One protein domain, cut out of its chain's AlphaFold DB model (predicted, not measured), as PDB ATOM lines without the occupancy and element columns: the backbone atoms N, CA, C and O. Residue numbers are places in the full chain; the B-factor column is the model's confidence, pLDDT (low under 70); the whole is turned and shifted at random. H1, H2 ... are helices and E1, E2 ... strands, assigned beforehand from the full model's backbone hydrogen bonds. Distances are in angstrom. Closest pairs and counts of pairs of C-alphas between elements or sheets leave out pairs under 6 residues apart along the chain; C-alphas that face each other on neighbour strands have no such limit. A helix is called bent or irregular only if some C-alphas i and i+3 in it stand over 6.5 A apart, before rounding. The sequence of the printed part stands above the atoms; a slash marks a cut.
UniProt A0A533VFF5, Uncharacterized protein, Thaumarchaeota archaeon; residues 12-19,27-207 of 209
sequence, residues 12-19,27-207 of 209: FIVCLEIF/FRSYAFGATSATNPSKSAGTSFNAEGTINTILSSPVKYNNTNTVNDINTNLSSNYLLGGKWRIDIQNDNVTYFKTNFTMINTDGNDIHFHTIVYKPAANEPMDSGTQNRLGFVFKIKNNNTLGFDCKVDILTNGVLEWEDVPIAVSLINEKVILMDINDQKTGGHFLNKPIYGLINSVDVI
ATOM      1  N   PHE A  12     -36.893  29.349  47.894       54.53
ATOM      2  CA  PHE A  12     -36.662  30.566  47.119       54.53
ATOM      3  C   PHE A  12     -36.630  30.294  45.608       54.53
ATOM      4  O   PHE A  12     -37.213  31.057  44.844       54.53
ATOM      5  N   ILE A  13     -36.022  29.179  45.181       54.66
ATOM      6  CA  ILE A  13     -35.993  28.753  43.771       54.66
ATOM      7  C   ILE A  13     -37.406  28.428  43.273       54.66
ATOM      8  O   ILE A  13     -37.813  28.937  42.234       54.66
ATOM      9  N   VAL A  14     -38.188  27.664  44.044       51.16
ATOM     10  CA  VAL A  14     -39.576  27.333  43.676       51.16
ATOM     11  C   VAL A  14     -40.449  28.590  43.614       51.16
ATOM     12  O   VAL A  14     -41.232  28.744  42.681       51.16
ATOM     13  N   CYS A  15     -40.296  29.533  44.551       39.88
ATOM     14  CA  CYS A  15     -41.006  30.811  44.471       39.88
ATOM     15  C   CYS A  15     -40.612  31.610  43.221       39.88
ATOM     16  O   CYS A  15     -41.494  32.127  42.540       39.88
ATOM     17  N   LEU A  16     -39.319  31.688  42.891       40.44
ATOM     18  CA  LEU A  16     -38.835  32.416  41.718       40.44
ATOM     19  C   LEU A  16     -39.379  31.821  40.408       40.44
ATOM     20  O   LEU A  16     -39.824  32.569  39.540       40.44
ATOM     21  N   GLU A  17     -39.421  30.493  40.287       34.41
ATOM     22  CA  GLU A  17     -40.002  29.808  39.124       34.41
ATOM     23  C   GLU A  17     -41.514  30.051  38.994       34.41
ATOM     24  O   GLU A  17     -42.005  30.291  37.888       34.41
ATOM     25  N   ILE A  18     -42.252  30.071  40.111       40.31
ATOM     26  CA  ILE A  18     -43.691  30.379  40.116       40.31
ATOM     27  C   ILE A  18     -43.941  31.825  39.665       40.31
ATOM     28  O   ILE A  18     -44.811  32.047  38.824       40.31
ATOM     29  N   PHE A  19     -43.158  32.799  40.148       40.47
ATOM     30  CA  PHE A  19     -43.281  34.201  39.725       40.47
ATOM     31  C   PHE A  19     -42.991  34.391  38.228       40.47
ATOM     32  O   PHE A  19     -43.703  35.140  37.556       40.47
ATOM     33  N   PHE A  27     -48.678  37.960  30.516       53.00
ATOM     34  CA  PHE A  27     -48.136  38.446  29.239       53.00
ATOM     35  C   PHE A  27     -48.781  37.796  27.997       53.00
ATOM     36  O   PHE A  27     -48.982  38.414  26.956       53.00
ATOM     37  N   ARG A  28     -49.170  36.521  28.078       58.53
ATOM     38  CA  ARG A  28     -49.914  35.867  26.987       58.53
ATOM     39  C   ARG A  28     -51.421  36.128  27.053       58.53
ATOM     40  O   ARG A  28     -52.095  36.097  26.023       58.53
ATOM     41  N   SER A  29     -51.973  36.383  28.239       56.62
ATOM     42  CA  SER A  29     -53.413  36.594  28.422       56.62
ATOM     43  C   SER A  29     -53.917  37.871  27.744       56.62
ATOM     44  O   SER A  29     -54.964  37.833  27.090       56.62
ATOM     45  N   TYR A  30     -53.152  38.969  27.823       55.12
ATOM     46  CA  TYR A  30     -53.495  40.224  27.155       55.12
ATOM     47  C   TYR A  30     -53.397  40.086  25.640       55.12
ATOM     48  O   TYR A  30     -54.317  40.505  24.944       55.12
ATOM     49  N   ALA A  31     -52.346  39.435  25.132       56.22
ATOM     50  CA  ALA A  31     -52.140  39.251  23.699       56.22
ATOM     51  C   ALA A  31     -53.248  38.432  23.025       56.22
ATOM     52  O   ALA A  31     -53.726  38.805  21.954       56.22
ATOM     53  N   PHE A  32     -53.703  37.348  23.653       60.16
ATOM     54  CA  PHE A  32     -54.632  36.407  23.018       60.16
ATOM     55  C   PHE A  32     -56.112  36.645  23.340       60.16
ATOM     56  O   PHE A  32     -56.970  35.938  22.804       60.16
ATOM     57  N   GLY A  33     -56.429  37.630  24.189       52.06
ATOM     58  CA  GLY A  33     -57.805  38.046  24.482       52.06
ATOM     59  C   GLY A  33     -58.701  36.943  25.064       52.06
ATOM     60  O   GLY A  33     -59.916  36.987  24.875       52.06
ATOM     61  N   ALA A  34     -58.133  35.933  25.733       44.47
ATOM     62  CA  ALA A  34     -58.868  34.752  26.184       44.47
ATOM     63  C   ALA A  34     -58.724  34.512  27.696       44.47
ATOM     64  O   ALA A  34     -57.630  34.288  28.202       44.47
ATOM     65  N   THR A  35     -59.858  34.429  28.401       42.31
ATOM     66  CA  THR A  35     -59.980  33.890  29.774       42.31
ATOM     67  C   THR A  35     -59.882  32.357  29.822       42.31
ATOM     68  O   THR A  35     -60.035  31.736  30.871       42.31
ATOM     69  N   SER A  36     -59.638  31.708  28.686       43.03
ATOM     70  CA  SER A  36     -59.398  30.272  28.575       43.03
ATOM     71  C   SER A  36     -58.377  30.047  27.472       43.03
ATOM     72  O   SER A  36     -58.692  30.179  26.291       43.03
ATOM     73  N   ALA A  37     -57.139  29.752  27.866       41.62
ATOM     74  CA  ALA A  37     -56.052  29.414  26.960       41.62
ATOM     75  C   ALA A  37     -56.423  28.154  26.159       41.62
ATOM     76  O   ALA A  37     -56.216  27.026  26.600       41.62
ATOM     77  N   THR A  38     -57.016  28.323  24.979       50.06
ATOM     78  CA  THR A  38     -57.125  27.225  24.020       50.06
ATOM     79  C   THR A  38     -55.754  26.986  23.415       50.06
ATOM     80  O   THR A  38     -55.112  27.938  22.971       50.06
ATOM     81  N   ASN A  39     -55.329  25.724  23.365       58.00
ATOM     82  CA  ASN A  39     -54.037  25.352  22.800       58.00
ATOM     83  C   ASN A  39     -53.878  25.942  21.387       58.00
ATOM     84  O   ASN A  39     -54.710  25.637  20.515       58.00
ATOM     85  N   PRO A  40     -52.839  26.762  21.141       61.06
ATOM     86  CA  PRO A  40     -52.583  27.297  19.817       61.06
ATOM     87  C   PRO A  40     -52.369  26.138  18.841       61.06
ATOM     88  O   PRO A  40     -51.836  25.086  19.191       61.06
ATOM     89  N   SER A  41     -52.837  26.292  17.609       63.19
ATOM     90  CA  SER A  41     -52.560  25.346  16.528       63.19
ATOM     91  C   SER A  41     -51.615  25.965  15.527       63.19
ATOM     92  O   SER A  41     -51.668  27.164  15.280       63.19
ATOM     93  N   LYS A  42     -50.774  25.138  14.914       63.56
ATOM     94  CA  LYS A  42     -49.924  25.565  13.810       63.56
ATOM     95  C   LYS A  42     -50.776  26.202  12.700       63.56
ATOM     96  O   LYS A  42     -51.800  25.636  12.312       63.56
ATOM     97  N   SER A  43     -50.356  27.378  12.232       65.00
ATOM     98  CA  SER A  43     -50.906  28.003  11.028       65.00
ATOM     99  C   SER A  43     -50.555  27.150   9.798       65.00
ATOM    100  O   SER A  43     -49.550  26.445   9.794       65.00
ATOM    101  N   ALA A  44     -51.423  27.113   8.788       62.81
ATOM    102  CA  ALA A  44     -51.223  26.269   7.613       62.81
ATOM    103  C   ALA A  44     -50.435  27.027   6.534       62.81
ATOM    104  O   ALA A  44     -51.040  27.570   5.617       62.81
ATOM    105  N   GLY A  45     -49.102  27.082   6.643       69.56
ATOM    106  CA  GLY A  45     -48.205  27.529   5.568       69.56
ATOM    107  C   GLY A  45     -48.514  28.924   5.024       69.56
ATOM    108  O   GLY A  45     -48.445  29.139   3.818       69.56
ATOM    109  N   THR A  46     -48.920  29.853   5.884       81.56
ATOM    110  CA  THR A  46     -49.433  31.162   5.472       81.56
ATOM    111  C   THR A  46     -48.279  32.112   5.152       81.56
ATOM    112  O   THR A  46     -47.322  32.216   5.920       81.56
ATOM    113  N   SER A  47     -48.389  32.820   4.026       91.62
ATOM    114  CA  SER A  47     -47.476  33.893   3.621       91.62
ATOM    115  C   SER A  47     -48.283  35.147   3.292       91.62
ATOM    116  O   SER A  47     -49.202  35.098   2.474       91.62
ATOM    117  N   PHE A  48     -47.973  36.264   3.942       93.75
ATOM    118  CA  PHE A  48     -48.641  37.545   3.721       93.75
ATOM    119  C   PHE A  48     -47.811  38.701   4.272       93.75
ATOM    120  O   PHE A  48     -46.993  38.517   5.174       93.75
ATOM    121  N   ASN A  49     -48.093  39.899   3.776       95.56
ATOM    122  CA  ASN A  49     -47.652  41.144   4.390       95.56
ATOM    123  C   ASN A  49     -48.865  41.846   4.996       95.56
ATOM    124  O   ASN A  49     -49.962  41.775   4.444       95.56
ATOM    125  N   ALA A  50     -48.686  42.528   6.119       96.62
ATOM    126  CA  ALA A  50     -49.718  43.389   6.678       96.62
ATOM    127  C   ALA A  50     -49.104  44.662   7.250       96.62
ATOM    128  O   ALA A  50     -47.990  44.659   7.776       96.62
ATOM    129  N   GLU A  51     -49.846  45.755   7.169       98.31
ATOM    130  CA  GLU A  51     -49.444  47.030   7.746       98.31
ATOM    131  C   GLU A  51     -50.645  47.789   8.297       98.31
ATOM    132  O   GLU A  51     -51.808  47.540   7.956       98.31
ATOM    133  N   GLY A  52     -50.350  48.749   9.164       98.44
ATOM    134  CA  GLY A  52     -51.361  49.679   9.613       98.44
ATOM    135  C   GLY A  52     -50.872  50.690  10.628       98.44
ATOM    136  O   GLY A  52     -49.698  51.074  10.629       98.44
ATOM    137  N   THR A  53     -51.789  51.160  11.469       98.62
ATOM    138  CA  THR A  53     -51.553  52.257  12.412       98.62
ATOM    139  C   THR A  53     -51.545  51.799  13.861       98.62
ATOM    140  O   THR A  53     -52.208  50.830  14.212       98.62
ATOM    141  N   ILE A  54     -50.805  52.510  14.711       98.44
ATOM    142  CA  ILE A  54     -50.901  52.408  16.174       98.44
ATOM    143  C   ILE A  54     -51.909  53.442  16.665       98.44
ATOM    144  O   ILE A  54     -51.858  54.597  16.237       98.44
ATOM    145  N   ASN A  55     -52.827  53.016  17.531       95.00
ATOM    146  CA  ASN A  55     -53.951  53.817  18.012       95.00
ATOM    147  C   ASN A  55     -54.258  53.449  19.468       95.00
ATOM    148  O   ASN A  55     -55.282  52.835  19.759       95.00
ATOM    149  N   THR A  56     -53.343  53.772  20.379       94.25
ATOM    150  CA  THR A  56     -53.452  53.358  21.784       94.25
ATOM    151  C   THR A  56     -53.521  54.552  22.715       94.25
ATOM    152  O   THR A  56     -52.797  55.525  22.539       94.25
ATOM    153  N   ILE A  57     -54.363  54.444  23.739       91.75
ATOM    154  CA  ILE A  57     -54.314  55.306  24.917       91.75
ATOM    155  C   ILE A  57     -53.851  54.429  26.078       91.75
ATOM    156  O   ILE A  57     -54.489  53.421  26.384       91.75
ATOM    157  N   LEU A  58     -52.722  54.787  26.683       89.00
ATOM    158  CA  LEU A  58     -52.209  54.142  27.887       89.00
ATOM    159  C   LEU A  58     -52.594  54.981  29.092       89.00
ATOM    160  O   LEU A  58     -52.431  56.197  29.077       89.00
ATOM    161  N   SER A  59     -53.068  54.323  30.140       83.69
ATOM    162  CA  SER A  59     -53.667  54.986  31.289       83.69
ATOM    163  C   SER A  59     -53.309  54.260  32.574       83.69
ATOM    164  O   SER A  59     -53.554  53.056  32.697       83.69
ATOM    165  N   SER A  60     -52.762  54.994  33.544       74.25
ATOM    166  CA  SER A  60     -52.511  54.470  34.888       74.25
ATOM    167  C   SER A  60     -53.635  54.891  35.844       74.25
ATOM    168  O   SER A  60     -53.861  56.097  36.002       74.25
ATOM    169  N   PRO A  61     -54.359  53.947  36.480       64.62
ATOM    170  CA  PRO A  61     -55.412  54.284  37.429       64.62
ATOM    171  C   PRO A  61     -54.844  55.023  38.641       64.62
ATOM    172  O   PRO A  61     -53.894  54.561  39.276       64.62
ATOM    173  N   VAL A  62     -55.464  56.145  39.013       57.38
ATOM    174  CA  VAL A  62     -55.192  56.777  40.309       57.38
ATOM    175  C   VAL A  62     -55.697  55.827  41.390       57.38
ATOM    176  O   VAL A  62     -56.891  55.535  41.468       57.38
ATOM    177  N   LYS A  63     -54.799  55.352  42.258       52.34
ATOM    178  CA  LYS A  63     -55.188  54.631  43.475       52.34
ATOM    179  C   LYS A  63     -55.864  55.610  44.441       52.34
ATOM    180  O   LYS A  63     -55.200  56.216  45.275       52.34
ATOM    181  N   TYR A  64     -57.179  55.776  44.334       50.38
ATOM    182  CA  TYR A  64     -57.972  56.403  45.389       50.38
ATOM    183  C   TYR A  64     -58.312  55.358  46.459       50.38
ATOM    184  O   TYR A  64     -58.880  54.314  46.157       50.38
ATOM    185  N   ASN A  65     -58.015  55.655  47.728       50.34
ATOM    186  CA  ASN A  65     -58.321  54.805  48.891       50.34
ATOM    187  C   ASN A  65     -59.830  54.703  49.229       50.34
ATOM    188  O   ASN A  65     -60.174  54.344  50.351       50.34
ATOM    189  N   ASN A  66     -60.740  55.021  48.300       49.22
ATOM    190  CA  ASN A  66     -62.183  54.968  48.534       49.22
ATOM    191  C   ASN A  66     -62.834  53.881  47.677       49.22
ATOM    192  O   ASN A  66     -62.662  53.826  46.464       49.22
ATOM    193  N   THR A  67     -63.623  53.037  48.335       49.00
ATOM    194  CA  THR A  67     -64.176  51.751  47.880       49.00
ATOM    195  C   THR A  67     -65.221  51.819  46.759       49.00
ATOM    196  O   THR A  67     -65.935  50.848  46.557       49.00
ATOM    197  N   ASN A  68     -65.325  52.927  46.021       52.16
ATOM    198  CA  ASN A  68     -66.290  53.116  44.934       52.16
ATOM    199  C   ASN A  68     -65.644  53.895  43.774       52.16
ATOM    200  O   ASN A  68     -66.056  55.007  43.450       52.16
ATOM    201  N   THR A  69     -64.593  53.353  43.165       49.28
ATOM    202  CA  THR A  69     -63.999  53.937  41.957       49.28
ATOM    203  C   THR A  69     -64.739  53.442  40.722       49.28
ATOM    204  O   THR A  69     -64.597  52.288  40.316       49.28
ATOM    205  N   VAL A  70     -65.513  54.329  40.100       48.72
ATOM    206  CA  VAL A  70     -65.864  54.184  38.685       48.72
ATOM    207  C   VAL A  70     -64.560  54.365  37.903       48.72
ATOM    208  O   VAL A  70     -63.940  55.429  37.976       48.72
ATOM    209  N   ASN A  71     -64.122  53.319  37.200       50.03
ATOM    210  CA  ASN A  71     -63.005  53.384  36.257       50.03
ATOM    211  C   ASN A  71     -63.444  54.193  35.025       50.03
ATOM    212  O   ASN A  71     -63.714  53.627  33.970       50.03
ATOM    213  N   ASP A  72     -63.591  55.506  35.178       51.81
ATOM    214  CA  ASP A  72     -63.800  56.415  34.055       51.81
ATOM    215  C   ASP A  72     -62.433  56.796  33.473       51.81
ATOM    216  O   ASP A  72     -61.553  57.299  34.182       51.81
ATOM    217  N   ILE A  73     -62.273  56.548  32.171       55.19
ATOM    218  CA  ILE A  73     -61.076  56.877  31.386       55.19
ATOM    219  C   ILE A  73     -60.814  58.397  31.402       55.19
ATOM    220  O   ILE A  73     -59.701  58.839  31.144       55.19
ATOM    221  N   ASN A  74     -61.808  59.218  31.750       53.69
ATOM    222  CA  ASN A  74     -61.700  60.671  31.678       53.69
ATOM    223  C   ASN A  74     -61.456  61.380  33.017       53.69
ATOM    224  O   ASN A  74     -61.166  62.574  32.993       53.69
ATOM    225  N   THR A  75     -61.576  60.720  34.179       54.06
ATOM    226  CA  THR A  75     -61.616  61.467  35.460       54.06
ATOM    227  C   THR A  75     -60.680  60.977  36.562       54.06
ATOM    228  O   THR A  75     -60.515  61.698  37.539       54.06
ATOM    229  N   ASN A  76     -60.059  59.795  36.448       54.03
ATOM    230  CA  ASN A  76     -59.318  59.179  37.566       54.03
ATOM    231  C   ASN A  76     -57.976  58.538  37.158       54.03
ATOM    232  O   ASN A  76     -57.652  57.439  37.611       54.03
ATOM    233  N   LEU A  77     -57.182  59.200  36.309       59.22
ATOM    234  CA  LEU A  77     -55.909  58.662  35.801       59.22
ATOM    235  C   LEU A  77     -54.740  59.609  36.106       59.22
ATOM    236  O   LEU A  77     -54.866  60.818  35.940       59.22
ATOM    237  N   SER A  78     -53.620  59.065  36.599       62.56
ATOM    238  CA  SER A  78     -52.458  59.863  37.034       62.56
ATOM    239  C   SER A  78     -51.520  60.213  35.882       62.56
ATOM    240  O   SER A  78     -50.771  61.183  35.957       62.56
ATOM    241  N   SER A  79     -51.527  59.395  34.832       67.12
ATOM    242  CA  SER A  79     -50.719  59.570  33.628       67.12
ATOM    243  C   SER A  79     -51.451  58.922  32.465       67.12
ATOM    244  O   SER A  79     -51.875  57.767  32.575       67.12
ATOM    245  N   ASN A  80     -51.595  59.679  31.380       85.00
ATOM    246  CA  ASN A  80     -52.243  59.245  30.156       85.00
ATOM    247  C   ASN A  80     -51.317  59.523  28.982       85.00
ATOM    248  O   ASN A  80     -50.937  60.670  28.766       85.00
ATOM    249  N   TYR A  81     -50.997  58.494  28.208       92.44
ATOM    250  CA  TYR A  81     -50.209  58.636  26.993       92.44
ATOM    251  C   TYR A  81     -51.050  58.304  25.770       92.44
ATOM    252  O   TYR A  81     -51.756  57.295  25.743       92.44
ATOM    253  N   LEU A  82     -50.942  59.136  24.741       94.81
ATOM    254  CA  LEU A  82     -51.429  58.843  23.404       94.81
ATOM    255  C   LEU A  82     -50.281  58.252  22.585       94.81
ATOM    256  O   LEU A  82     -49.228  58.870  22.434       94.81
ATOM    257  N   LEU A  83     -50.504  57.057  22.046       97.50
ATOM    258  CA  LEU A  83     -49.587  56.373  21.148       97.50
ATOM    259  C   LEU A  83     -50.169  56.372  19.736       97.50
ATOM    260  O   LEU A  83     -51.257  55.839  19.495       97.50
ATOM    261  N   GLY A  84     -49.419  56.950  18.799       98.12
ATOM    262  CA  GLY A  84     -49.808  57.087  17.399       98.12
ATOM    263  C   GLY A  84     -48.647  56.785  16.464       98.12
ATOM    264  O   GLY A  84     -47.541  57.282  16.659       98.12
ATOM    265  N   GLY A  85     -48.863  55.971  15.434       98.44
ATOM    266  CA  GLY A  85     -47.758  55.533  14.582       98.44
ATOM    267  C   GLY A  85     -48.153  54.561  13.489       98.44
ATOM    268  O   GLY A  85     -49.328  54.436  13.153       98.44
ATOM    269  N   LYS A  86     -47.154  53.867  12.944       98.69
ATOM    270  CA  LYS A  86     -47.319  52.844  11.911       98.69
ATOM    271  C   LYS A  86     -46.562  51.575  12.264       98.69
ATOM    272  O   LYS A  86     -45.540  51.612  12.951       98.69
ATOM    273  N   TRP A  87     -47.037  50.453  11.755       98.50
ATOM    274  CA  TRP A  87     -46.375  49.163  11.878       98.50
ATOM    275  C   TRP A  87     -46.494  48.387  10.567       98.50
ATOM    276  O   TRP A  87     -47.399  48.639   9.772       98.50
ATOM    277  N   ARG A  88     -45.564  47.457  10.351       97.81
ATOM    278  CA  ARG A  88     -45.586  46.503   9.243       97.81
ATOM    279  C   ARG A  88     -45.020  45.159   9.690       97.81
ATOM    280  O   ARG A  88     -44.064  45.119  10.467       97.81
ATOM    281  N   ILE A  89     -45.595  44.086   9.162       96.31
ATOM    282  CA  ILE A  89     -45.147  42.707   9.322       96.31
ATOM    283  C   ILE A  89     -45.088  42.005   7.964       96.31
ATOM    284  O   ILE A  89     -45.997  42.162   7.150       96.31
ATOM    285  N   ASP A  90     -44.057  41.188   7.769       94.81
ATOM    286  CA  ASP A  90     -43.970  40.258   6.646       94.81
ATOM    287  C   ASP A  90     -43.842  38.837   7.210       94.81
ATOM    288  O   ASP A  90     -42.992  38.564   8.069       94.81
ATOM    289  N   ILE A  91     -44.700  37.939   6.728       91.94
ATOM    290  CA  ILE A  91     -44.748  36.528   7.106       91.94
ATOM    291  C   ILE A  91     -44.530  35.671   5.860       91.94
ATOM    292  O   ILE A  91     -45.215  35.832   4.850       91.94
ATOM    293  N   GLN A  92     -43.598  34.725   5.947       91.19
ATOM    294  CA  GLN A  92     -43.287  33.752   4.901       91.19
ATOM    295  C   GLN A  92     -43.310  32.344   5.487       91.19
ATOM    296  O   GLN A  92     -42.518  32.029   6.374       91.19
ATOM    297  N   ASN A  93     -44.187  31.478   4.981       88.12
ATOM    298  CA  ASN A  93     -44.319  30.085   5.420       88.12
ATOM    299  C   ASN A  93     -44.449  29.965   6.949       88.12
ATOM    300  O   ASN A  93     -43.705  29.224   7.595       88.12
ATOM    301  N   ASP A  94     -45.376  30.741   7.515       87.62
ATOM    302  CA  ASP A  94     -45.623  30.885   8.954       87.62
ATOM    303  C   ASP A  94     -44.442  31.453   9.774       87.62
ATOM    304  O   ASP A  94     -44.490  31.437  11.000       87.62
ATOM    305  N   ASN A  95     -43.379  31.964   9.147       88.69
ATOM    306  CA  ASN A  95     -42.304  32.678   9.839       88.69
ATOM    307  C   ASN A  95     -42.436  34.180   9.657       88.69
ATOM    308  O   ASN A  95     -42.475  34.667   8.532       88.69
ATOM    309  N   VAL A  96     -42.378  34.918  10.758       90.81
ATOM    310  CA  VAL A  96     -42.125  36.355  10.741       90.81
ATOM    311  C   VAL A  96     -40.707  36.580  10.226       90.81
ATOM    312  O   VAL A  96     -39.726  36.187  10.863       90.81
ATOM    313  N   THR A  97     -40.602  37.203   9.058       91.62
ATOM    314  CA  THR A  97     -39.326  37.579   8.432       91.62
ATOM    315  C   THR A  97     -39.008  39.050   8.639       91.62
ATOM    316  O   THR A  97     -37.845  39.443   8.623       91.62
ATOM    317  N   TYR A  98     -40.038  39.862   8.863       93.69
ATOM    318  CA  TYR A  98     -39.910  41.278   9.153       93.69
ATOM    319  C   TYR A  98     -41.008  41.696  10.118       93.69
ATOM    320  O   TYR A  98     -42.169  41.342   9.933       93.69
ATOM    321  N   PHE A  99     -40.650  42.492  11.115       95.50
ATOM    322  CA  PHE A  99     -41.619  43.219  11.912       95.50
ATOM    323  C   PHE A  99     -40.985  44.507  12.428       95.50
ATOM    324  O   PHE A  99     -39.886  44.499  12.988       95.50
ATOM    325  N   LYS A 100     -41.663  45.630  12.195       97.56
ATOM    326  CA  LYS A 100     -41.214  46.942  12.654       97.56
ATOM    327  C   LYS A 100     -42.406  47.824  12.976       97.56
ATOM    328  O   LYS A 100     -43.350  47.903  12.191       97.56
ATOM    329  N   THR A 101     -42.322  48.570  14.072       98.25
ATOM    330  CA  THR A 101     -43.214  49.706  14.323       98.25
ATOM    331  C   THR A 101     -42.421  50.967  14.627       98.25
ATOM    332  O   THR A 101     -41.336  50.902  15.195       98.25
ATOM    333  N   ASN A 102     -42.958  52.110  14.206       98.50
ATOM    334  CA  ASN A 102     -42.506  53.428  14.626       98.50
ATOM    335  C   ASN A 102     -43.735  54.170  15.147       98.50
ATOM    336  O   ASN A 102     -44.729  54.287  14.422       98.50
ATOM    337  N   PHE A 103     -43.680  54.675  16.372       98.56
ATOM    338  CA  PHE A 103     -44.788  55.416  16.960       98.56
ATOM    339  C   PHE A 103     -44.293  56.527  17.872       98.56
ATOM    340  O   PHE A 103     -43.228  56.446  18.478       98.56
ATOM    341  N   THR A 104     -45.086  57.582  17.956       98.56
ATOM    342  CA  THR A 104     -44.945  58.635  18.948       98.56
ATOM    343  C   THR A 104     -45.741  58.240  20.176       98.56
ATOM    344  O   THR A 104     -46.886  57.810  20.051       98.56
ATOM    345  N   MET A 105     -45.141  58.406  21.344       97.44
ATOM    346  CA  MET A 105     -45.791  58.376  22.646       97.44
ATOM    347  C   MET A 105     -45.727  59.793  23.203       97.44
ATOM    348  O   MET A 105     -44.655  60.384  23.241       97.44
ATOM    349  N   ILE A 106     -46.865  60.365  23.571       95.75
ATOM    350  CA  ILE A 106     -46.939  61.723  24.116       95.75
ATOM    351  C   ILE A 106     -47.923  61.732  25.271       95.75
ATOM    352  O   ILE A 106     -48.944  61.044  25.209       95.75
ATOM    353  N   ASN A 107     -47.635  62.486  26.324       91.69
ATOM    354  CA  ASN A 107     -48.623  62.690  27.369       91.69
ATOM    355  C   ASN A 107     -49.842  63.421  26.771       91.69
ATOM    356  O   ASN A 107     -49.728  64.245  25.864       91.69
ATOM    357  N   THR A 108     -51.043  63.096  27.240       88.31
ATOM    358  CA  THR A 108     -52.293  63.702  26.744       88.31
ATOM    359  C   THR A 108     -52.394  65.211  26.977       88.31
ATOM    360  O   THR A 108     -53.228  65.859  26.349       88.31
ATOM    361  N   ASP A 109     -51.541  65.781  27.832       87.94
ATOM    362  CA  ASP A 109     -51.385  67.229  28.003       87.94
ATOM    363  C   ASP A 109     -50.502  67.890  26.919       87.94
ATOM    364  O   ASP A 109     -50.371  69.114  26.893       87.94
ATOM    365  N   GLY A 110     -49.919  67.098  26.013       88.44
ATOM    366  CA  GLY A 110     -49.051  67.549  24.928       88.44
ATOM    367  C   GLY A 110     -47.564  67.651  25.284       88.44
ATOM    368  O   GLY A 110     -46.782  68.091  24.442       88.44
ATOM    369  N   ASN A 111     -47.158  67.252  26.493       90.31
ATOM    370  CA  ASN A 111     -45.760  67.229  26.929       90.31
ATOM    371  C   ASN A 111     -45.156  65.813  26.837       90.31
ATOM    372  O   ASN A 111     -45.833  64.859  26.458       90.31
ATOM    373  N   ASP A 112     -43.874  65.676  27.203       91.44
ATOM    374  CA  ASP A 112     -43.189  64.377  27.359       91.44
ATOM    375  C   ASP A 112     -43.288  63.480  26.108       91.44
ATOM    376  O   ASP A 112     -43.825  62.373  26.128       91.44
ATOM    377  N   ILE A 113     -42.844  64.022  24.967       95.94
ATOM    378  CA  ILE A 113     -42.896  63.337  23.675       95.94
ATOM    379  C   ILE A 113     -41.690  62.411  23.481       95.94
ATOM    380  O   ILE A 113     -40.537  62.843  23.514       95.94
ATOM    381  N   HIS A 114     -41.966  61.146  23.180       96.62
ATOM    382  CA  HIS A 114     -40.988  60.127  22.819       96.62
ATOM    383  C   HIS A 114     -41.289  59.551  21.434       96.62
ATOM    384  O   HIS A 114     -42.439  59.278  21.086       96.62
ATOM    385  N   PHE A 115     -40.243  59.317  20.645       98.31
ATOM    386  CA  PHE A 115     -40.333  58.584  19.384       98.31
ATOM    387  C   PHE A 115     -39.791  57.174  19.578       98.31
ATOM    388  O   PHE A 115     -38.586  56.989  19.731       98.31
ATOM    389  N   HIS A 116     -40.664  56.177  19.543       98.56
ATOM    390  CA  HIS A 116     -40.279  54.784  19.696       98.56
ATOM    391  C   HIS A 116     -40.179  54.073  18.352       98.56
ATOM    392  O   HIS A 116     -40.985  54.283  17.443       98.56
ATOM    393  N   THR A 117     -39.182  53.202  18.234       98.56
ATOM    394  CA  THR A 117     -39.062  52.236  17.141       98.56
ATOM    395  C   THR A 117     -38.860  50.853  17.733       98.56
ATOM    396  O   THR A 117     -37.911  50.651  18.479       98.56
ATOM    397  N   ILE A 118     -39.714  49.897  17.374       97.81
ATOM    398  CA  ILE A 118     -39.552  48.488  17.745       97.81
ATOM    399  C   ILE A 118     -39.126  47.731  16.495       97.81
ATOM    400  O   ILE A 118     -39.795  47.831  15.462       97.81
ATOM    401  N   VAL A 119     -38.022  46.992  16.577       95.88
ATOM    402  CA  VAL A 119     -37.445  46.240  15.458       95.88
ATOM    403  C   VAL A 119     -37.312  44.778  15.843       95.88
ATOM    404  O   VAL A 119     -36.652  44.437  16.821       95.88
ATOM    405  N   TYR A 120     -37.921  43.903  15.052       91.50
ATOM    406  CA  TYR A 120     -37.765  42.466  15.215       91.50
ATOM    407  C   TYR A 120     -36.351  41.994  14.914       91.50
ATOM    408  O   TYR A 120     -35.761  42.352  13.893       91.50
ATOM    409  N   LYS A 121     -35.854  41.131  15.801       76.69
ATOM    410  CA  LYS A 121     -34.630  40.364  15.622       76.69
ATOM    411  C   LYS A 121     -34.987  38.928  15.251       76.69
ATOM    412  O   LYS A 121     -35.449  38.179  16.117       76.69
ATOM    413  N   PRO A 122     -34.762  38.508  13.996       68.44
ATOM    414  CA  PRO A 122     -34.894  37.107  13.634       68.44
ATOM    415  C   PRO A 122     -33.959  36.261  14.499       68.44
ATOM    416  O   PRO A 122     -32.755  36.518  14.546       68.44
ATOM    417  N   ALA A 123     -34.498  35.246  15.175       60.66
ATOM    418  CA  ALA A 123     -33.659  34.243  15.815       60.66
ATOM    419  C   ALA A 123     -32.926  33.469  14.708       60.66
ATOM    420  O   ALA A 123     -33.557  32.832  13.862       60.66
ATOM    421  N   ALA A 124     -31.598  33.565  14.674       50.09
ATOM    422  CA  ALA A 124     -30.795  32.810  13.728       50.09
ATOM    423  C   ALA A 124     -30.930  31.310  14.038       50.09
ATOM    424  O   ALA A 124     -30.472  30.860  15.077       50.09
ATOM    425  N   ASN A 125     -31.555  30.558  13.126       47.34
ATOM    426  CA  ASN A 125     -31.458  29.100  12.988       47.34
ATOM    427  C   ASN A 125     -31.432  28.280  14.297       47.34
ATOM    428  O   ASN A 125     -30.577  27.408  14.451       47.34
ATOM    429  N   GLU A 126     -32.376  28.503  15.213       46.44
ATOM    430  CA  GLU A 126     -32.564  27.569  16.328       46.44
ATOM    431  C   GLU A 126     -33.047  26.209  15.778       46.44
ATOM    432  O   GLU A 126     -34.002  26.181  14.984       46.44
ATOM    433  N   PRO A 127     -32.390  25.081  16.128       39.31
ATOM    434  CA  PRO A 127     -32.715  23.770  15.585       39.31
ATOM    435  C   PRO A 127     -34.178  23.394  15.823       39.31
ATOM    436  O   PRO A 127     -34.764  23.672  16.868       39.31
ATOM    437  N   MET A 128     -34.759  22.726  14.830       44.84
ATOM    438  CA  MET A 128     -36.126  22.217  14.842       44.84
ATOM    439  C   MET A 128     -36.255  21.066  15.850       44.84
ATOM    440  O   MET A 128     -36.199  19.906  15.455       44.84
ATOM    441  N   ASP A 129     -36.416  21.371  17.139       37.75
ATOM    442  CA  ASP A 129     -36.882  20.381  18.110       37.75
ATOM    443  C   ASP A 129     -38.415  20.399  18.207       37.75
ATOM    444  O   ASP A 129     -39.111  21.361  17.866       37.75
ATOM    445  N   SER A 130     -38.941  19.258  18.605       36.56
ATOM    446  CA  SER A 130     -40.232  18.667  18.282       36.56
ATOM    447  C   SER A 130     -41.382  19.263  19.104       36.56
ATOM    448  O   SER A 130     -42.205  18.545  19.664       36.56
ATOM    449  N   GLY A 131     -41.442  20.592  19.187       44.25
ATOM    450  CA  GLY A 131     -42.423  21.359  19.947       44.25
ATOM    451  C   GLY A 131     -42.612  22.740  19.328       44.25
ATOM    452  O   GLY A 131     -42.128  23.740  19.843       44.25
ATOM    453  N   THR A 132     -43.334  22.814  18.207       49.81
ATOM    454  CA  THR A 132     -43.548  24.043  17.405       49.81
ATOM    455  C   THR A 132     -44.254  25.200  18.135       49.81
ATOM    456  O   THR A 132     -44.442  26.257  17.542       49.81
ATOM    457  N   GLN A 133     -44.632  25.041  19.408       49.19
ATOM    458  CA  GLN A 133     -45.365  26.055  20.178       49.19
ATOM    459  C   GLN A 133     -44.484  27.112  20.860       49.19
ATOM    460  O   GLN A 133     -45.023  28.107  21.337       49.19
ATOM    461  N   ASN A 134     -43.158  26.924  20.871       52.53
ATOM    462  CA  ASN A 134     -42.204  27.830  21.527       52.53
ATOM    463  C   ASN A 134     -41.174  28.442  20.562       52.53
ATOM    464  O   ASN A 134     -40.187  29.028  21.007       52.53
ATOM    465  N   ARG A 135     -41.360  28.306  19.239       66.56
ATOM    466  CA  ARG A 135     -40.427  28.906  18.279       66.56
ATOM    467  C   ARG A 135     -40.718  30.398  18.132       66.56
ATOM    468  O   ARG A 135     -41.762  30.772  17.603       66.56
ATOM    469  N   LEU A 136     -39.769  31.230  18.556       74.44
ATOM    470  CA  LEU A 136     -39.843  32.675  18.356       74.44
ATOM    471  C   LEU A 136     -39.962  33.003  16.861       74.44
ATOM    472  O   LEU A 136     -39.277  32.411  16.027       74.44
ATOM    473  N   GLY A 137     -40.855  33.929  16.531       78.69
ATOM    474  CA  GLY A 137     -41.166  34.337  15.167       78.69
ATOM    475  C   GLY A 137     -42.045  33.353  14.393       78.69
ATOM    476  O   GLY A 137     -42.334  33.622  13.232       78.69
ATOM    477  N   PHE A 138     -42.490  32.237  14.982       84.56
ATOM    478  CA  PHE A 138     -43.412  31.320  14.312       84.56
ATOM    479  C   PHE A 138     -44.872  31.686  14.583       84.56
ATOM    480  O   PHE A 138     -45.274  31.889  15.729       84.56
ATOM    481  N   VAL A 139     -45.674  31.726  13.522       85.56
ATOM    482  CA  VAL A 139     -47.086  32.096  13.573       85.56
ATOM    483  C   VAL A 139     -47.950  30.883  13.899       85.56
ATOM    484  O   VAL A 139     -47.868  29.820  13.277       85.56
ATOM    485  N   PHE A 140     -48.851  31.054  14.858       83.75
ATOM    486  CA  PHE A 140     -49.859  30.070  15.225       83.75
ATOM    487  C   PHE A 140     -51.264  30.666  15.154       83.75
ATOM    488  O   PHE A 140     -51.485  31.852  15.379       83.75
ATOM    489  N   LYS A 141     -52.240  29.812  14.848       82.31
ATOM    490  CA  LYS A 141     -53.660  30.145  14.830       82.31
ATOM    491  C   LYS A 141     -54.317  29.748  16.143       82.31
ATOM    492  O   LYS A 141     -54.178  28.610  16.606       82.31
ATOM    493  N   ILE A 142     -55.102  30.659  16.698       74.62
ATOM    494  CA  ILE A 142     -55.904  30.431  17.899       74.62
ATOM    495  C   ILE A 142     -57.282  29.946  17.441       74.62
ATOM    496  O   ILE A 142     -58.004  30.659  16.742       74.62
ATOM    497  N   LYS A 143     -57.603  28.682  17.754       59.88
ATOM    498  CA  LYS A 143     -58.639  27.881  17.070       59.88
ATOM    499  C   LYS A 143     -60.053  28.476  17.071       59.88
ATOM    500  O   LYS A 143     -60.846  28.092  16.218       59.88
ATOM    501  N   ASN A 144     -60.380  29.371  17.995       62.38
ATOM    502  CA  ASN A 144     -61.731  29.898  18.198       62.38
ATOM    503  C   ASN A 144     -61.944  31.346  17.719       62.38
ATOM    504  O   ASN A 144     -63.097  31.735  17.571       62.38
ATOM    505  N   ASN A 145     -60.890  32.126  17.440       62.88
ATOM    506  CA  ASN A 145     -61.014  33.595  17.414       62.88
ATOM    507  C   ASN A 145     -60.577  34.287  16.109       62.88
ATOM    508  O   ASN A 145     -60.386  35.495  16.114       62.88
ATOM    509  N   ASN A 146     -60.382  33.553  15.003       78.75
ATOM    510  CA  ASN A 146     -59.733  34.074  13.780       78.75
ATOM    511  C   ASN A 146     -58.514  34.969  14.095       78.75
ATOM    512  O   ASN A 146     -58.317  36.029  13.503       78.75
ATOM    513  N   THR A 147     -57.731  34.542  15.087       86.06
ATOM    514  CA  THR A 147     -56.567  35.271  15.581       86.06
ATOM    515  C   THR A 147     -55.317  34.512  15.183       86.06
ATOM    516  O   THR A 147     -55.215  33.300  15.411       86.06
ATOM    517  N   LEU A 148     -54.366  35.239  14.607       88.62
ATOM    518  CA  LEU A 148     -52.991  34.783  14.450       88.62
ATOM    519  C   LEU A 148     -52.153  35.378  15.574       88.62
ATOM    520  O   LEU A 148     -52.324  36.548  15.901       88.62
ATOM    521  N   GLY A 149     -51.267  34.583  16.155       88.69
ATOM    522  CA  GLY A 149     -50.342  35.012  17.193       88.69
ATOM    523  C   GLY A 149     -48.916  34.585  16.877       88.69
ATOM    524  O   GLY A 149     -48.707  33.581  16.194       88.69
ATOM    525  N   PHE A 150     -47.944  35.344  17.366       87.62
ATOM    526  CA  PHE A 150     -46.541  34.943  17.411       87.62
ATOM    527  C   PHE A 150     -45.849  35.612  18.598       87.62
ATOM    528  O   PHE A 150     -46.185  36.735  18.972       87.62
ATOM    529  N   ASP A 151     -44.845  34.937  19.143       87.69
ATOM    530  CA  ASP A 151     -43.967  35.501  20.168       87.69
ATOM    531  C   ASP A 151     -42.599  35.758  19.540       87.69
ATOM    532  O   ASP A 151     -42.129  34.946  18.743       87.69
ATOM    533  N   CYS A 152     -41.936  36.863  19.863       88.12
ATOM    534  CA  CYS A 152     -40.592  37.141  19.359       88.12
ATOM    535  C   CYS A 152     -39.763  37.998  20.320       88.12
ATOM    536  O   CYS A 152     -40.220  38.372  21.398       88.12
ATOM    537  N   LYS A 153     -38.512  38.278  19.936       91.38
ATOM    538  CA  LYS A 153     -37.662  39.273  20.591       91.38
ATOM    539  C   LYS A 153     -37.480  40.480  19.684       91.38
ATOM    540  O   LYS A 153     -37.343  40.335  18.464       91.38
ATOM    541  N   VAL A 154     -37.456  41.656  20.290       94.56
ATOM    542  CA  VAL A 154     -37.290  42.930  19.593       94.56
ATOM    543  C   VAL A 154     -36.290  43.823  20.304       94.56
ATOM    544  O   VAL A 154     -36.135  43.755  21.521       94.56
ATOM    545  N   ASP A 155     -35.669  44.702  19.533       96.88
ATOM    546  CA  ASP A 155     -34.972  45.864  20.062       96.88
ATOM    547  C   ASP A 155     -35.920  47.063  20.045       96.88
ATOM    548  O   ASP A 155     -36.680  47.258  19.090       96.88
ATOM    549  N   ILE A 156     -35.873  47.869  21.102       97.94
ATOM    550  CA  ILE A 156     -36.686  49.070  21.261       97.94
ATOM    551  C   ILE A 156     -35.752  50.271  21.355       97.94
ATOM    552  O   ILE A 156     -34.903  50.365  22.246       97.94
ATOM    553  N   LEU A 157     -35.926  51.194  20.417       98.44
ATOM    554  CA  LEU A 157     -35.224  52.463  20.375       98.44
ATOM    555  C   LEU A 157     -36.157  53.573  20.854       98.44
ATOM    556  O   LEU A 157     -37.328  53.601  20.465       98.44
ATOM    557  N   THR A 158     -35.612  54.525  21.602       98.00
ATOM    558  CA  THR A 158     -36.273  55.769  21.999       98.00
ATOM    559  C   THR A 158     -35.480  56.934  21.436       98.00
ATOM    560  O   THR A 158     -34.267  57.027  21.612       98.00
ATOM    561  N   ASN A 159     -36.149  57.825  20.707       97.62
ATOM    562  CA  ASN A 159     -35.539  58.985  20.058       97.62
ATOM    563  C   ASN A 159     -34.320  58.612  19.185       97.62
ATOM    564  O   ASN A 159     -33.349  59.357  19.089       97.62
ATOM    565  N   GLY A 160     -34.378  57.436  18.546       96.31
ATOM    566  CA  GLY A 160     -33.316  56.907  17.684       96.31
ATOM    567  C   GLY A 160     -32.153  56.227  18.416       96.31
ATOM    568  O   GLY A 160     -31.245  55.735  17.751       96.31
ATOM    569  N   VAL A 161     -32.177  56.156  19.747       97.81
ATOM    570  CA  VAL A 161     -31.154  55.491  20.567       97.81
ATOM    571  C   VAL A 161     -31.684  54.145  21.050       97.81
ATOM    572  O   VAL A 161     -32.816  54.068  21.515       97.81
ATOM    573  N   LEU A 162     -30.883  53.080  20.934       97.44
ATOM    574  CA  LEU A 162     -31.218  51.768  21.495       97.44
ATOM    575  C   LEU A 162     -31.325  51.866  23.019       97.44
ATOM    576  O   LEU A 162     -30.338  52.195  23.675       97.44
ATOM    577  N   GLU A 163     -32.500  51.559  23.561       97.88
ATOM    578  CA  GLU A 163     -32.760  51.655  24.999       97.88
ATOM    579  C   GLU A 163     -33.013  50.291  25.638       97.88
ATOM    580  O   GLU A 163     -32.473  50.003  26.706       97.88
ATOM    581  N   TRP A 164     -33.740  49.408  24.949       97.44
ATOM    582  CA  TRP A 164     -33.937  48.034  25.402       97.44
ATOM    583  C   TRP A 164     -33.601  47.036  24.300       97.44
ATOM    584  O   TRP A 164     -34.111  47.125  23.186       97.44
ATOM    585  N   GLU A 165     -32.762  46.061  24.639       94.94
ATOM    586  CA  GLU A 165     -32.340  44.983  23.747       94.94
ATOM    587  C   GLU A 165     -33.024  43.658  24.120       94.94
ATOM    588  O   GLU A 165     -33.232  43.361  25.306       94.94
ATOM    589  N   ASP A 166     -33.328  42.844  23.103       91.50
ATOM    590  CA  ASP A 166     -33.844  41.475  23.243       91.50
ATOM    591  C   ASP A 166     -35.111  41.381  24.114       91.50
ATOM    592  O   ASP A 166     -35.281  40.452  24.913       91.50
ATOM    593  N   VAL A 167     -36.013  42.350  23.963       92.75
ATOM    594  CA  VAL A 167     -37.274  42.422  24.700       92.75
ATOM    595  C   VAL A 167     -38.242  41.369  24.166       92.75
ATOM    596  O   VAL A 167     -38.581  41.414  22.983       92.75
ATOM    597  N   PRO A 168     -38.715  40.419  24.993       92.19
ATOM    598  CA  PRO A 168     -39.771  39.508  24.578       92.19
ATOM    599  C   PRO A 168     -41.077  40.273  24.339       92.19
ATOM    600  O   PRO A 168     -41.504  41.049  25.198       92.19
ATOM    601  N   ILE A 169     -41.720  40.023  23.201       91.31
ATOM    602  CA  ILE A 169     -43.061  40.528  22.887       91.31
ATOM    603  C   ILE A 169     -43.961  39.387  22.405       91.31
ATOM    604  O   ILE A 169     -43.487  38.430  21.788       91.31
ATOM    605  N   ALA A 170     -45.254  39.511  22.683       90.69
ATOM    606  CA  ALA A 170     -46.300  38.661  22.133       90.69
ATOM    607  C   ALA A 170     -47.196  39.528  21.252       90.69
ATOM    608  O   ALA A 170     -47.677  40.577  21.678       90.69
ATOM    609  N   VAL A 171     -47.411  39.109  20.011       92.06
ATOM    610  CA  VAL A 171     -48.190  39.873  19.037       92.06
ATOM    611  C   VAL A 171     -49.364  39.044  18.562       92.06
ATOM    612  O   VAL A 171     -49.215  37.858  18.268       92.06
ATOM    613  N   SER A 172     -50.529  39.675  18.460       91.94
ATOM    614  CA  SER A 172     -51.737  39.066  17.913       91.94
ATOM    615  C   SER A 172     -52.381  39.930  16.843       91.94
ATOM    616  O   SER A 172     -52.545  41.134  17.014       91.94
ATOM    617  N   LEU A 173     -52.786  39.288  15.750       92.31
ATOM    618  CA  LEU A 173     -53.617  39.843  14.690       92.31
ATOM    619  C   LEU A 173     -55.028  39.286  14.878       92.31
ATOM    620  O   LEU A 173     -55.304  38.136  14.536       92.31
ATOM    621  N   ILE A 174     -55.903  40.085  15.477       90.44
ATOM    622  CA  ILE A 174     -57.247  39.688  15.897       90.44
ATOM    623  C   ILE A 174     -58.234  40.019  14.780       90.44
ATOM    624  O   ILE A 174     -58.361  41.180  14.372       90.44
ATOM    625  N   ASN A 175     -58.950  38.997  14.302       88.06
ATOM    626  CA  ASN A 175     -59.979  39.104  13.265       88.06
ATOM    627  C   ASN A 175     -59.520  39.832  11.989       88.06
ATOM    628  O   ASN A 175     -60.351  40.414  11.299       88.06
ATOM    629  N   GLU A 176     -58.215  39.851  11.693       88.56
ATOM    630  CA  GLU A 176     -57.630  40.606  10.567       88.56
ATOM    631  C   GLU A 176     -57.954  42.117  10.593       88.56
ATOM    632  O   GLU A 176     -57.884  42.797   9.569       88.56
ATOM    633  N   LYS A 177     -58.324  42.664  11.761       93.38
ATOM    634  CA  LYS A 177     -58.646  44.093  11.939       93.38
ATOM    635  C   LYS A 177     -57.773  44.805  12.957       93.38
ATOM    636  O   LYS A 177     -57.530  45.999  12.801       93.38
ATOM    637  N   VAL A 178     -57.326  44.102  13.992       94.88
ATOM    638  CA  VAL A 178     -56.609  44.701  15.119       94.88
ATOM    639  C   VAL A 178     -55.270  44.008  15.293       94.88
ATOM    640  O   VAL A 178     -55.209  42.781  15.266       94.88
ATOM    641  N   ILE A 179     -54.215  44.791  15.502       95.56
ATOM    642  CA  ILE A 179     -52.961  44.294  16.060       95.56
ATOM    643  C   ILE A 179     -52.921  44.618  17.551       95.56
ATOM    644  O   ILE A 179     -53.318  45.705  17.974       95.56
ATOM    645  N   LEU A 180     -52.430  43.675  18.338       94.75
ATOM    646  CA  LEU A 180     -52.134  43.839  19.751       94.75
ATOM    647  C   LEU A 180     -50.692  43.390  19.970       94.75
ATOM    648  O   LEU A 180     -50.330  42.292  19.559       94.75
ATOM    649  N   MET A 181     -49.883  44.236  20.597       94.94
ATOM    650  CA  MET A 181     -48.519  43.936  21.019       94.94
ATOM    651  C   MET A 181     -48.447  44.020  22.540       94.94
ATOM    652  O   MET A 181     -48.619  45.100  23.102       94.94
ATOM    653  N   ASP A 182     -48.193  42.898  23.198       92.81
ATOM    654  CA  ASP A 182     -47.827  42.884  24.608       92.81
ATOM    655  C   ASP A 182     -46.301  42.885  24.733       92.81
ATOM    656  O   ASP A 182     -45.609  42.122  24.051       92.81
ATOM    657  N   ILE A 183     -45.773  43.776  25.567       92.75
ATOM    658  CA  ILE A 183     -44.339  44.020  25.725       92.75
ATOM    659  C   ILE A 183     -43.949  43.633  27.140       92.75
ATOM    660  O   ILE A 183     -44.605  44.026  28.099       92.75
ATOM    661  N   ASN A 184     -42.857  42.878  27.284       91.75
ATOM    662  CA  ASN A 184     -42.415  42.445  28.599       91.75
ATOM    663  C   ASN A 184     -42.082  43.646  29.503       91.75
ATOM    664  O   ASN A 184     -41.062  44.325  29.343       91.75
ATOM    665  N   ASP A 185     -42.953  43.869  30.481       89.25
ATOM    666  CA  ASP A 185     -42.910  45.013  31.385       89.25
ATOM    667  C   ASP A 185     -41.643  45.033  32.249       89.25
ATOM    668  O   ASP A 185     -40.991  46.064  32.392       89.25
ATOM    669  N   GLN A 186     -41.223  43.865  32.745       90.25
ATOM    670  CA  GLN A 186     -40.020  43.732  33.572       90.25
ATOM    671  C   GLN A 186     -38.758  44.125  32.800       90.25
ATOM    672  O   GLN A 186     -37.865  44.769  33.345       90.25
ATOM    673  N   LYS A 187     -38.690  43.769  31.513       92.12
ATOM    674  CA  LYS A 187     -37.555  44.101  30.648       92.12
ATOM    675  C   LYS A 187     -37.531  45.579  30.246       92.12
ATOM    676  O   LYS A 187     -36.455  46.094  29.954       92.12
ATOM    677  N   THR A 188     -38.686  46.243  30.260       94.44
ATOM    678  CA  THR A 188     -38.842  47.669  29.922       94.44
ATOM    679  C   THR A 188     -39.020  48.570  31.145       94.44
ATOM    680  O   THR A 188     -39.223  49.773  31.005       94.44
ATOM    681  N   GLY A 189     -38.926  48.015  32.356       91.94
ATOM    682  CA  GLY A 189     -39.035  48.762  33.607       91.94
ATOM    683  C   GLY A 189     -40.379  49.462  33.811       91.94
ATOM    684  O   GLY A 189     -40.414  50.499  34.469       91.94
ATOM    685  N   GLY A 190     -41.475  48.949  33.247       89.81
ATOM    686  CA  GLY A 190     -42.775  49.605  33.391       89.81
ATOM    687  C   GLY A 190     -43.086  50.687  32.359       89.81
ATOM    688  O   GLY A 190     -44.121  51.342  32.488       89.81
ATOM    689  N   HIS A 191     -42.221  50.918  31.359       92.75
ATOM    690  CA  HIS A 191     -42.321  52.079  30.455       92.75
ATOM    691  C   HIS A 191     -43.670  52.181  29.729       92.75
ATOM    692  O   HIS A 191     -44.214  53.269  29.557       92.75
ATOM    693  N   PHE A 192     -44.263  51.039  29.371       92.56
ATOM    694  CA  PHE A 192     -45.578  50.960  28.721       92.56
ATOM    695  C   PHE A 192     -46.735  50.724  29.709       92.56
ATOM    696  O   PHE A 192     -47.809  50.268  29.323       92.56
ATOM    697  N   LEU A 193     -46.537  51.044  30.992       89.50
ATOM    698  CA  LEU A 193     -47.524  50.952  32.076       89.50
ATOM    699  C   LEU A 193     -48.106  49.544  32.302       89.50
ATOM    700  O   LEU A 193     -49.235  49.422  32.789       89.50
ATOM    701  N   ASN A 194     -47.362  48.485  31.958       87.19
ATOM    702  CA  ASN A 194     -47.848  47.104  31.943       87.19
ATOM    703  C   ASN A 194     -49.169  46.957  31.160       87.19
ATOM    704  O   ASN A 194     -50.146  46.361  31.632       87.19
ATOM    705  N   LYS A 195     -49.244  47.614  29.995       88.12
ATOM    706  CA  LYS A 195     -50.402  47.592  29.102       88.12
ATOM    707  C   LYS A 195     -49.981  47.223  27.679       88.12
ATOM    708  O   LYS A 195     -48.935  47.674  27.214       88.12
ATOM    709  N   PRO A 196     -50.830  46.477  26.954       91.88
ATOM    710  CA  PRO A 196     -50.592  46.200  25.548       91.88
ATOM    711  C   PRO A 196     -50.769  47.452  24.679       91.88
ATOM    712  O   PRO A 196     -51.577  48.339  24.974       91.88
ATOM    713  N   ILE A 197     -50.059  47.473  23.554       95.50
ATOM    714  CA  ILE A 197     -50.197  48.467  22.492       95.50
ATOM    715  C   ILE A 197     -51.102  47.899  21.395       95.50
ATOM    716  O   ILE A 197     -50.816  46.864  20.798       95.50
ATOM    717  N   TYR A 198     -52.181  48.610  21.100       96.12
ATOM    718  CA  TYR A 198     -53.141  48.332  20.038       96.12
ATOM    719  C   TYR A 198     -52.911  49.169  18.777       96.12
ATOM    720  O   TYR A 198     -52.498  50.337  18.802       96.12
ATOM    721  N   GLY A 199     -53.290  48.578  17.653       97.50
ATOM    722  CA  GLY A 199     -53.323  49.228  16.359       97.50
ATOM    723  C   GLY A 199     -54.403  48.664  15.445       97.50
ATOM    724  O   GLY A 199     -54.989  47.615  15.716       97.50
ATOM    725  N   LEU A 200     -54.648  49.362  14.343       98.19
ATOM    726  CA  LEU A 200     -55.534  48.917  13.274       98.19
ATOM    727  C   LEU A 200     -54.719  48.276  12.152       98.19
ATOM    728  O   LEU A 200     -53.601  48.703  11.867       98.19
ATOM    729  N   ILE A 201     -55.303  47.266  11.513       97.75
ATOM    730  CA  ILE A 201     -54.809  46.677  10.268       97.75
ATOM    731  C   ILE A 201     -55.453  47.443   9.114       97.75
ATOM    732  O   ILE A 201     -56.678  47.462   8.977       97.75
ATOM    733  N   ASN A 202     -54.629  48.095   8.295       97.44
ATOM    734  CA  ASN A 202     -55.088  48.872   7.146       97.44
ATOM    735  C   ASN A 202     -55.080  48.041   5.859       97.44
ATOM    736  O   ASN A 202     -55.976  48.209   5.033       97.44
ATOM    737  N   SER A 203     -54.109  47.142   5.703       96.12
ATOM    738  CA  SER A 203     -54.005  46.247   4.551       96.12
ATOM    739  C   SER A 203     -53.424  44.890   4.942       96.12
ATOM    740  O   SER A 203     -52.666  44.762   5.908       96.12
ATOM    741  N   VAL A 204     -53.819  43.873   4.175       94.69
ATOM    742  CA  VAL A 204     -53.272  42.517   4.217       94.69
ATOM    743  C   VAL A 204     -53.108  42.055   2.775       94.69
ATOM    744  O   VAL A 204     -54.096  41.895   2.061       94.69
ATOM    745  N   ASP A 205     -51.866  41.817   2.371       93.69
ATOM    746  CA  ASP A 205     -51.504  41.352   1.037       93.69
ATOM    747  C   ASP A 205     -51.057  39.892   1.128       93.69
ATOM    748  O   ASP A 205     -49.943  39.585   1.562       93.69
ATOM    749  N   VAL A 206     -51.942  38.968   0.748       89.88
ATOM    750  CA  VAL A 206     -51.641  37.529   0.746       89.88
ATOM    751  C   VAL A 206     -50.673  37.209  -0.389       89.88
ATOM    752  O   VAL A 206     -50.931  37.527  -1.550       89.88
ATOM    753  N   ILE A 207     -49.573  36.534  -0.062       85.44
ATOM    754  CA  ILE A 207     -48.584  36.087  -1.042       85.44
ATOM    755  C   ILE A 207     -49.002  34.687  -1.494       85.44
ATOM    756  O   ILE A 207     -48.856  33.718  -0.747       85.44
TER     757      ILE A 207
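This is residues 12 to 19 and 27 to 207 of the 209 residues of an uncharacterized protein of Thaumarchaeota archaeon (UniProt A0A533VFF5). You are looking at a closed barrel of eight antiparallel strands, E1, E2, E3, E4, E6, E7, E8 and E9, most of them strongly bent, with the small strand E5 paired onto E6. Two short helices, H2 and H3, sit on the outside of the barrel, and the helix H1 sticks out away from it. The printed part has 189 residues with three named helices and nine named strands, in the order H1 H2 E1 E2 E3 E4 E5 E6 E7 E8 H3 E9, and its class is mostly strand. It is compact, with a radius of gyration of the C-alphas of 17.6 A and spans of 51 by 40 by 33 A.

Find C-alpha 12 at (-36.662, 30.566, 47.119); there H1 begins, residues 12 to 19. After the cut, H2 takes residues 27 to 32; it is neither bent nor irregular, but only just, with C-alphas 27 and 30 at 6.0 A. Go to C-alpha 48 at (-48.641, 37.545, 3.721) for E1, residues 48 to 61, 38.2 A long, which bends by 55 degrees at residue 52. E2, residues 77 to 92, is the longest strand by residues, 41.6 A, and bends by 57 degrees at residue 85. E3, residues 95 to 107, runs 35.3 A and bends by 57 degrees at residue 98; then come E4, residues 114 to 120, and E5, residues 140 to 142. E6, residues 147 to 158, runs 29.6 A and bends by 72 degrees at residue 153, and E7, residues 161 to 174, runs 30.9 A and bends by 80 degrees at residue 166. E8, residues 178 to 183, and H3, residues 185 to 188, lead to E9, residues 197 to 206, which bends by 66 degrees at residue 202 and ends with C-alpha 206 at (-51.641, 37.529, 0.746).

Begin with E1 to E4, a meander, each strand the antiparallel neighbour of the one before; E5 to E8 are a second one. The hairpin E1 and E2 has N 50 and O 89 at 2.9 A, and the hairpin E2 and E3 has N 86 and O 102 at 2.9 A. In the hairpin E3 and E4 look at N 103 and O 116, 2.9 A. E4 pairs with E6 at 126 degrees between directions, with N 117 and O 157 at 2.9 A. On the same side of E6, beside residues 147 to 149, is E5, with N 140 and O 149 at 2.9 A. The hairpin E6 and E7 has N 152 and O 169 at 2.9 A, and the hairpin E7 and E8 has N 172 and O 180 at 2.8 A. E8 and E9 show N 181 and O 197 at 2.8 A, and E9 and E1 close the barrel with N 49 and O 205 at 2.9 A. Outside the barrel, H2 is over E7 at a height of 7.4 A and runs along the strands, at 18 degrees to E7 on the local plane; its closest C-alphas to E7 are those of Ala 31 and Ser 172, 5.8 A. H3 is also outside, at a height of 8.1 A, over none of the strands, but only just, with 2 of its 4 C-alphas falling on E7; the closest C-alphas are those of Val 167 and Lys 187, 6.2 A. In H1 every O i to N i+4 pair is within hydrogen-bond range, in H2 1 of 2, and H3 is too short for such a pair.

The C-alphas farthest apart are those of Asn 66 and Ile 207, 54.8 A. Residues 20 to 26 are not printed, and C-alphas 19 and 27 are 12.3 A apart across the cut. The long links are H2 to E1, E1 to E2 and E4 to E5; in the first, residues 41 to 42 pair antiparallel with residues 140 to 141 of E5. Mean pLDDT of the printed part is 79.1, and it is under 70 at residues 12 to 19, 27 to 45, 61 to 79, 122 to 135 and 143 to 145.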